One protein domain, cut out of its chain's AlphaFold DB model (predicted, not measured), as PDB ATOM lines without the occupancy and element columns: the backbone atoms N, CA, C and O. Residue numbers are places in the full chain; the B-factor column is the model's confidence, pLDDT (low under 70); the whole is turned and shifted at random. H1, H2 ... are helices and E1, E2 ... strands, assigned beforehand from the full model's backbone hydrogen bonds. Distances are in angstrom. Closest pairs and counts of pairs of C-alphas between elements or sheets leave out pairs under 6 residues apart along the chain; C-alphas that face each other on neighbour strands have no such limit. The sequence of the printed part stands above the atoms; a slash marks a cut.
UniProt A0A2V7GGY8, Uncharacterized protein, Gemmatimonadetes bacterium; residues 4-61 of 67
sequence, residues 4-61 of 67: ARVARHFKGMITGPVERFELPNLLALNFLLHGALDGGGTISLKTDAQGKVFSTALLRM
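Overview. This is residues 4 to 61 of the 67 residues of an uncharacterized protein of Gemmatimonadetes bacterium (UniProt A0A2V7GGY8). A long hairpin of two strands, E1 and E2, sticks out at its turn, residues 23 to 28, and the short helix H1 sits near the hairpin's open end, where E1 begins and E2 ends. The second short helix, H2, stands close to the end of H1, and the long loop of residues 34 to 52 reaches away at the far end from the turn. The 58 printed residues run H1, E1, E2, H2; the two strands form an antiparallel sheet, order E1 - E2. The class is mixed, helices and strands, with under half of the residues, 24, in named elements. The whole is only just compact, close to loose, with a radius of gyration of the C-alphas of 12.1 A, and elongated, spanning 35 by 22 by 20 A.

Arrangement. H1, residues 4 to 9, comes closest to E1, residues 18 to 23, at the C-alphas of Ala 7 and Val 18, 5.7 A apart. E1 and E2, residues 28 to 33, are a hairpin, antiparallel at 157 degrees; N 21 and O 30 are 2.8 A apart, within hydrogen-bond range. H2, residues 53 to 58, is close to H1 but not clearly touching: their closest C-alphas, of His 9 and Leu 58, are 7.8 A apart, at a steep tilt of 61 degrees, opposite ways. E1 and H2 are apart. In H1 and H2 every O i to N i+4 pair is within hydrogen-bond range.

Along the chain. H1 begins at C-alpha 4, (182.506, -142.773, 404.370), and is 8.7 A long. E1 measures 16.0 A and E2 16.2 A. H2, 8.7 A long, ends at C-alpha 58, (184.325, -143.977, 417.409).

Size, cuts and confidence. The C-alphas farthest apart, of Asn 25 and Leu 45, are 36.4 A apart. The printed part has no cut. E2 to H2 is a long link. No printed residue is under pLDDT 70.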
ATOM      1  N   ALA A   4     181.424-143.652 404.817       97.62
ATOM      2  CA  ALA A   4     182.506-142.773 404.370       97.62
ATOM      3  C   ALA A   4     183.051-141.862 405.487       97.62
ATOM      4  O   ALA A   4     184.257-141.618 405.550       97.62
ATOM      5  N   ARG A   5     182.190-141.361 406.389       97.00
ATOM      6  CA  ARG A   5     182.652-140.584 407.555       97.00
ATOM      7  C   ARG A   5     183.420-141.474 408.534       97.00
ATOM      8  O   ARG A   5     184.474-141.061 409.004       97.00
ATOM      9  N   VAL A   6     182.936-142.692 408.790       97.81
ATOM     10  CA  VAL A   6     183.598-143.662 409.683       97.81
ATOM     11  C   VAL A   6     184.954-144.102 409.134       97.81
ATOM     12  O   VAL A   6     185.944-144.043 409.858       97.81
ATOM     13  N   ALA A   7     185.044-144.425 407.843       97.50
ATOM     14  CA  ALA A   7     186.309-144.753 407.185       97.50
ATOM     15  C   ALA A   7     187.331-143.612 407.293       97.50
ATOM     16  O   ALA A   7     188.503-143.840 407.576       97.50
ATOM     17  N   ARG A   8     186.878-142.362 407.119       96.94
ATOM     18  CA  ARG A   8     187.738-141.180 407.251       96.94
ATOM     19  C   ARG A   8     188.267-141.000 408.673       96.94
ATOM     20  O   ARG A   8     189.438-140.676 408.830       96.94
ATOM     21  N   HIS A   9     187.427-141.217 409.685       97.31
ATOM     22  CA  HIS A   9     187.818-141.134 411.099       97.31
ATOM     23  C   HIS A   9     188.867-142.178 411.480       97.31
ATOM     24  O   HIS A   9     189.762-141.890 412.265       97.31
ATOM     25  N   PHE A  10     188.802-143.363 410.871       97.06
ATOM     26  CA  PHE A  10     189.759-144.447 411.100       97.06
ATOM     27  C   PHE A  10     190.897-144.524 410.071       97.06
ATOM     28  O   PHE A  10     191.606-145.531 410.004       97.06
ATOM     29  N   LYS A  11     191.112-143.468 409.275       95.88
ATOM     30  CA  LYS A  11     192.195-143.429 408.284       95.88
ATOM     31  C   LYS A  11     193.546-143.698 408.959       95.88
ATOM     32  O   LYS A  11     193.896-143.041 409.933       95.88
ATOM     33  N   GLY A  12     194.306-144.651 408.419       93.69
ATOM     34  CA  GLY A  12     195.611-145.058 408.956       93.69
ATOM     35  C   GLY A  12     195.547-146.092 410.087       93.69
ATOM     36  O   GLY A  12     196.578-146.650 410.436       93.69
ATOM     37  N   MET A  13     194.358-146.393 410.625       93.44
ATOM     38  CA  MET A  13     194.149-147.488 411.586       93.44
ATOM     39  C   MET A  13     193.584-148.755 410.930       93.44
ATOM     40  O   MET A  13     193.757-149.855 411.459       93.44
ATOM     41  N   ILE A  14     192.911-148.600 409.786       94.81
ATOM     42  CA  ILE A  14     192.327-149.687 408.993       94.81
ATOM     43  C   ILE A  14     192.933-149.701 407.588       94.81
ATOM     44  O   ILE A  14     193.321-148.652 407.067       94.81
ATOM     45  N   THR A  15     192.993-150.880 406.974       94.62
ATOM     46  CA  THR A  15     193.539-151.076 405.620       94.62
ATOM     47  C   THR A  15     192.468-151.376 404.571       94.62
ATOM     48  O   THR A  15     192.745-151.272 403.380       94.62
ATOM     49  N   GLY A  16     191.251-151.727 404.994       95.12
ATOM     50  CA  GLY A  16     190.141-152.077 404.113       95.12
ATOM     51  C   GLY A  16     188.962-151.097 404.170       95.12
ATOM     52  O   GLY A  16     189.018-150.069 404.852       95.12
ATOM     53  N   PRO A  17     187.877-151.406 403.435       97.50
ATOM     54  CA  PRO A  17     186.671-150.586 403.419       97.50
ATOM     55  C   PRO A  17     185.914-150.614 404.756       97.50
ATOM     56  O   PRO A  17     186.158-151.445 405.633       97.50
ATOM     57  N   VAL A  18     184.943-149.706 404.881       98.38
ATOM     58  CA  VAL A  18     183.935-149.738 405.947       98.38
ATOM     59  C   VAL A  18     182.574-150.036 405.340       98.38
ATOM     60  O   VAL A  18     182.143-149.334 404.426       98.38
ATOM     61  N   GLU A  19     181.877-151.024 405.890       98.44
ATOM     62  CA  GLU A  19     180.485-151.325 405.550       98.44
ATOM     63  C   GLU A  19     179.547-150.847 406.659       98.44
ATOM     64  O   GLU A  19     179.917-150.835 407.834       98.44
ATOM     65  N   ARG A  20     178.329-150.432 406.288       98.19
ATOM     66  CA  ARG A  20     177.293-149.985 407.227       98.19
ATOM     67  C   ARG A  20     176.065-150.870 407.098       98.19
ATOM     68  O   ARG A  20     175.452-150.907 406.036       98.19
ATOM     69  N   PHE A  21     175.661-151.452 408.214       98.12
ATOM     70  CA  PHE A  21     174.426-152.208 408.354       98.12
ATOM     71  C   PHE A  21     173.477-151.449 409.277       98.12
ATOM     72  O   PHE A  21     173.882-150.950 410.330       98.12
ATOM     73  N   GLU A  22     172.217-151.340 408.879       97.88
ATOM     74  CA  GLU A  22     171.163-150.820 409.746       97.88
ATOM     75  C   GLU A  22     170.593-151.962 410.580       97.88
ATOM     76  O   GLU A  22     170.398-153.066 410.077       97.88
ATOM     77  N   LEU A  23     170.327-151.694 411.856       97.50
ATOM     78  CA  LEU A  23     169.709-152.635 412.784       97.50
ATOM     79  C   LEU A  23     168.391-152.017 413.276       97.50
ATOM     80  O   LEU A  23     168.371-151.425 414.360       97.50
ATOM     81  N   PRO A  24     167.293-152.111 412.494       95.19
ATOM     82  CA  PRO A  24     166.062-151.356 412.749       95.19
ATOM     83  C   PRO A  24     165.457-151.639 414.125       95.19
ATOM     84  O   PRO A  24     165.065-150.716 414.829       95.19
ATOM     85  N   ASN A  25     165.480-152.902 414.556       97.06
ATOM     86  CA  ASN A  25     164.926-153.328 415.846       97.06
ATOM     87  C   ASN A  25     165.688-152.772 417.058       97.06
ATOM     88  O   ASN A  25     165.168-152.790 418.168       97.06
ATOM     89  N   LEU A  26     166.921-152.302 416.856       97.75
ATOM     90  CA  LEU A  26     167.767-151.727 417.901       97.75
ATOM     91  C   LEU A  26     167.938-150.213 417.741       97.75
ATOM     92  O   LEU A  26     168.643-149.604 418.539       97.75
ATOM     93  N   LEU A  27     167.348-149.618 416.695       96.44
ATOM     94  CA  LEU A  27     167.588-148.229 416.293       96.44
ATOM     95  C   LEU A  27     169.091-147.907 416.195       96.44
ATOM     96  O   LEU A  27     169.548-146.831 416.575       96.44
ATOM     97  N   ALA A  28     169.869-148.873 415.698       96.81
ATOM     98  CA  ALA A  28     171.323-148.833 415.725       96.81
ATOM     99  C   ALA A  28     171.935-148.986 414.330       96.81
ATOM    100  O   ALA A  28     171.311-149.465 413.380       96.81
ATOM    101  N   LEU A  29     173.201-148.589 414.229       96.56
ATOM    102  CA  LEU A  29     174.039-148.797 413.056       96.56
ATOM    103  C   LEU A  29     175.228-149.668 413.453       96.56
ATOM    104  O   LEU A  29     175.919-149.354 414.421       96.56
ATOM    105  N   ASN A  30     175.487-150.720 412.685       97.19
ATOM    106  CA  ASN A  30     176.687-151.535 412.814       97.19
ATOM    107  C   ASN A  30     177.668-151.187 411.691       97.19
ATOM    108  O   ASN A  30     177.294-151.175 410.517       97.19
ATOM    109  N   PHE A  31     178.918-150.908 412.053       97.69
ATOM    110  CA  PHE A  31     179.987-150.620 411.105       97.69
ATOM    111  C   PHE A  31     181.024-151.738 411.136       97.69
ATOM    112  O   PHE A  31     181.638-151.980 412.174       97.69
ATOM    113  N   LEU A  32     181.247-152.386 409.992       96.88
ATOM    114  CA  LEU A  32     182.299-153.388 409.833       96.88
ATOM    115  C   LEU A  32     183.541-152.725 409.235       96.88
ATOM    116  O   LEU A  32     183.479-152.168 408.141       96.88
ATOM    117  N   LEU A  33     184.652-152.766 409.970       96.88
ATOM    118  CA  LEU A  33     185.924-152.153 409.588       96.88
ATOM    119  C   LEU A  33     186.881-153.241 409.094       96.88
ATOM    120  O   LEU A  33     187.460-153.985 409.890       96.88
ATOM    121  N   HIS A  34     187.074-153.332 407.781       95.44
ATOM    122  CA  HIS A  34     187.952-154.343 407.199       95.44
ATOM    123  C   HIS A  34     189.428-154.029 407.460       95.44
ATOM    124  O   HIS A  34     189.874-152.885 407.368       95.44
ATOM    125  N   GLY A  35     190.201-155.063 407.800       93.81
ATOM    126  CA  GLY A  35     191.634-154.928 408.085       93.81
ATOM    127  C   GLY A  35     191.967-154.230 409.412       93.81
ATOM    128  O   GLY A  35     193.127-153.918 409.668       93.81
ATOM    129  N   ALA A  36     190.983-153.996 410.287       94.06
ATOM    130  CA  ALA A  36     191.200-153.298 411.556       94.06
ATOM    131  C   ALA A  36     192.094-154.062 412.549       94.06
ATOM    132  O   ALA A  36     192.761-153.440 413.374       94.06
ATOM    133  N   LEU A  37     192.145-155.396 412.464       93.19
ATOM    134  CA  LEU A  37     192.767-156.243 413.490       93.19
ATOM    135  C   LEU A  37     194.171-156.755 413.147       93.19
ATOM    136  O   LEU A  37     194.786-157.391 413.993       93.19
ATOM    137  N   ASP A  38     194.700-156.473 411.951       86.19
ATOM    138  CA  ASP A  38     196.039-156.935 411.527       86.19
ATOM    139  C   ASP A  38     196.253-158.450 411.745       86.19
ATOM    140  O   ASP A  38     197.157-158.889 412.445       86.19
ATOM    141  N   GLY A  39     195.309-159.255 411.243       81.75
ATOM    142  CA  GLY A  39     195.306-160.713 411.415       81.75
ATOM    143  C   GLY A  39     194.621-161.237 412.687       81.75
ATOM    144  O   GLY A  39     194.278-162.414 412.746       81.75
ATOM    145  N   GLY A  40     194.319-160.375 413.666       82.56
ATOM    146  CA  GLY A  40     193.506-160.723 414.838       82.56
ATOM    147  C   GLY A  40     194.262-161.423 415.971       82.56
ATOM    148  O   GLY A  40     195.487-161.407 416.037       82.56
ATOM    149  N   GLY A  41     193.510-162.009 416.908       73.12
ATOM    150  CA  GLY A  41     193.979-162.356 418.259       73.12
ATOM    151  C   GLY A  41     195.225-163.244 418.381       73.12
ATOM    152  O   GLY A  41     195.887-163.182 419.409       73.12
ATOM    153  N   THR A  42     195.556-164.056 417.379       80.00
ATOM    154  CA  THR A  42     196.699-164.983 417.442       80.00
ATOM    155  C   THR A  42     197.976-164.445 416.803       80.00
ATOM    156  O   THR A  42     199.042-164.994 417.065       80.00
ATOM    157  N   ILE A  43     197.890-163.400 415.972       87.81
ATOM    158  CA  ILE A  43     199.027-162.911 415.166       87.81
ATOM    159  C   ILE A  43     199.176-161.387 415.136       87.81
ATOM    160  O   ILE A  43     200.208-160.885 414.700       87.81
ATOM    161  N   SER A  44     198.175-160.642 415.602       88.00
ATOM    162  CA  SER A  44     198.230-159.184 415.646       88.00
ATOM    163  C   SER A  44     199.279-158.707 416.642       88.00
ATOM    164  O   SER A  44     199.287-159.123 417.800       88.00
ATOM    165  N   LEU A  45     200.119-157.765 416.215       88.75
ATOM    166  CA  LEU A  45     201.081-157.084 417.088       88.75
ATOM    167  C   LEU A  45     200.467-155.877 417.819       88.75
ATOM    168  O   LEU A  45     201.155-155.169 418.554       88.75
ATOM    169  N   LYS A  46     199.172-155.609 417.613       88.44
ATOM    170  CA  LYS A  46     198.463-154.510 418.273       88.44
ATOM    171  C   LYS A  46     198.234-154.835 419.744       88.44
ATOM    172  O   LYS A  46     197.825-155.939 420.089       88.44
ATOM    173  N   THR A  47     198.380-153.826 420.603       88.56
ATOM    174  CA  THR A  47     198.036-153.922 422.033       88.56
ATOM    175  C   THR A  47     196.591-154.380 422.247       88.56
ATOM    176  O   THR A  47     196.311-155.134 423.172       88.56
ATOM    177  N   ASP A  48     195.681-153.958 421.368       89.94
ATOM    178  CA  ASP A  48     194.316-154.474 421.301       89.94
ATOM    179  C   ASP A  48     194.097-155.246 419.994       89.94
ATOM    180  O   ASP A  48     193.576-154.725 419.007       89.94
ATOM    181  N   ALA A  49     194.499-156.515 420.000       90.38
ATOM    182  CA  ALA A  49     194.338-157.432 418.875       90.38
ATOM    183  C   ALA A  49     192.867-157.754 418.536       90.38
ATOM    184  O   ALA A  49     192.571-158.233 417.442       90.38
ATOM    185  N   GLN A  50     191.937-157.515 419.470       90.00
ATOM    186  CA  GLN A  50     190.503-157.773 419.282       90.00
ATOM    187  C   GLN A  50     189.728-156.527 418.835       90.00
ATOM    188  O   GLN A  50     188.556-156.635 418.481       90.00
ATOM    189  N   GLY A  51     190.360-155.352 418.854       91.31
ATOM    190  CA  GLY A  51     189.772-154.093 418.405       91.31
ATOM    191  C   GLY A  51     188.619-153.576 419.271       91.31
ATOM    192  O   GLY A  51     187.809-152.780 418.797       91.31
ATOM    193  N   LYS A  52     188.531-153.986 420.540       92.50
ATOM    194  CA  LYS A  52     187.523-153.501 421.497       92.50
ATOM    195  C   LYS A  52     187.555-151.975 421.647       92.50
ATOM    196  O   LYS A  52     186.498-151.346 421.753       92.50
ATOM    197  N   VAL A  53     188.738-151.362 421.584       94.31
ATOM    198  CA  VAL A  53     188.920-149.910 421.744       94.31
ATOM    199  C   VAL A  53     188.403-149.094 420.557       94.31
ATOM    200  O   VAL A  53     188.165-147.896 420.716       94.31
ATOM    201  N   PHE A  54     188.160-149.706 419.388       95.00
ATOM    202  CA  PHE A  54     187.586-148.995 418.236       95.00
ATOM    203  C   PHE A  54     186.202-148.419 418.550       95.00
ATOM    204  O   PHE A  54     185.870-147.333 418.078       95.00
ATOM    205  N   SER A  55     185.422-149.098 419.396       92.75
ATOM    206  CA  SER A  55     184.119-148.604 419.851       92.75
ATOM    207  C   SER A  55     184.255-147.273 420.604       92.75
ATOM    208  O   SER A  55     183.590-146.293 420.272       92.75
ATOM    209  N   THR A  56     185.195-147.187 421.547       95.50
ATOM    210  CA  THR A  56     185.502-145.956 422.288       95.50
ATOM    211  C   THR A  56     186.112-144.883 421.389       95.50
ATOM    212  O   THR A  56     185.782-143.706 421.518       95.50
ATOM    213  N   ALA A  57     186.981-145.262 420.451       95.75
ATOM    214  CA  ALA A  57     187.556-144.325 419.491       95.75
ATOM    215  C   ALA A  57     186.486-143.716 418.569       95.75
ATOM    216  O   ALA A  57     186.579-142.535 418.229       95.75
ATOM    217  N   LEU A  58     185.446-144.476 418.207       96.12
ATOM    218  CA  LEU A  58     184.325-143.977 417.409       96.12
ATOM    219  C   LEU A  58     183.524-142.896 418.150       96.12
ATOM    220  O   LEU A  58     183.106-141.927 417.522       96.12
ATOM    221  N   LEU A  59     183.373-143.005 419.476       95.50
ATOM    222  CA  LEU A  59     182.686-141.992 420.295       95.50
ATOM    223  C   LEU A  59     183.376-140.620 420.274       95.50
ATOM    224  O   LEU A  59     182.758-139.617 420.612       95.50
ATOM    225  N   ARG A  60     184.647-140.557 419.861       95.81
ATOM    226  CA  ARG A  60     185.393-139.299 419.691       95.81
ATOM    227  C   ARG A  60     185.150-138.629 418.337       95.81
ATOM    228  O   ARG A  60     185.735-137.583 418.069       95.81
ATOM    229  N   MET A  61     184.347-139.225 417.456       95.81
ATOM    230  CA  MET A  61     184.022-138.623 416.169       95.81
ATOM    231  C   MET A  61     183.122-137.398 416.359       95.81
ATOM    232  O   MET A  61     182.030-137.493 416.913       95.81
TER     233      MET A  61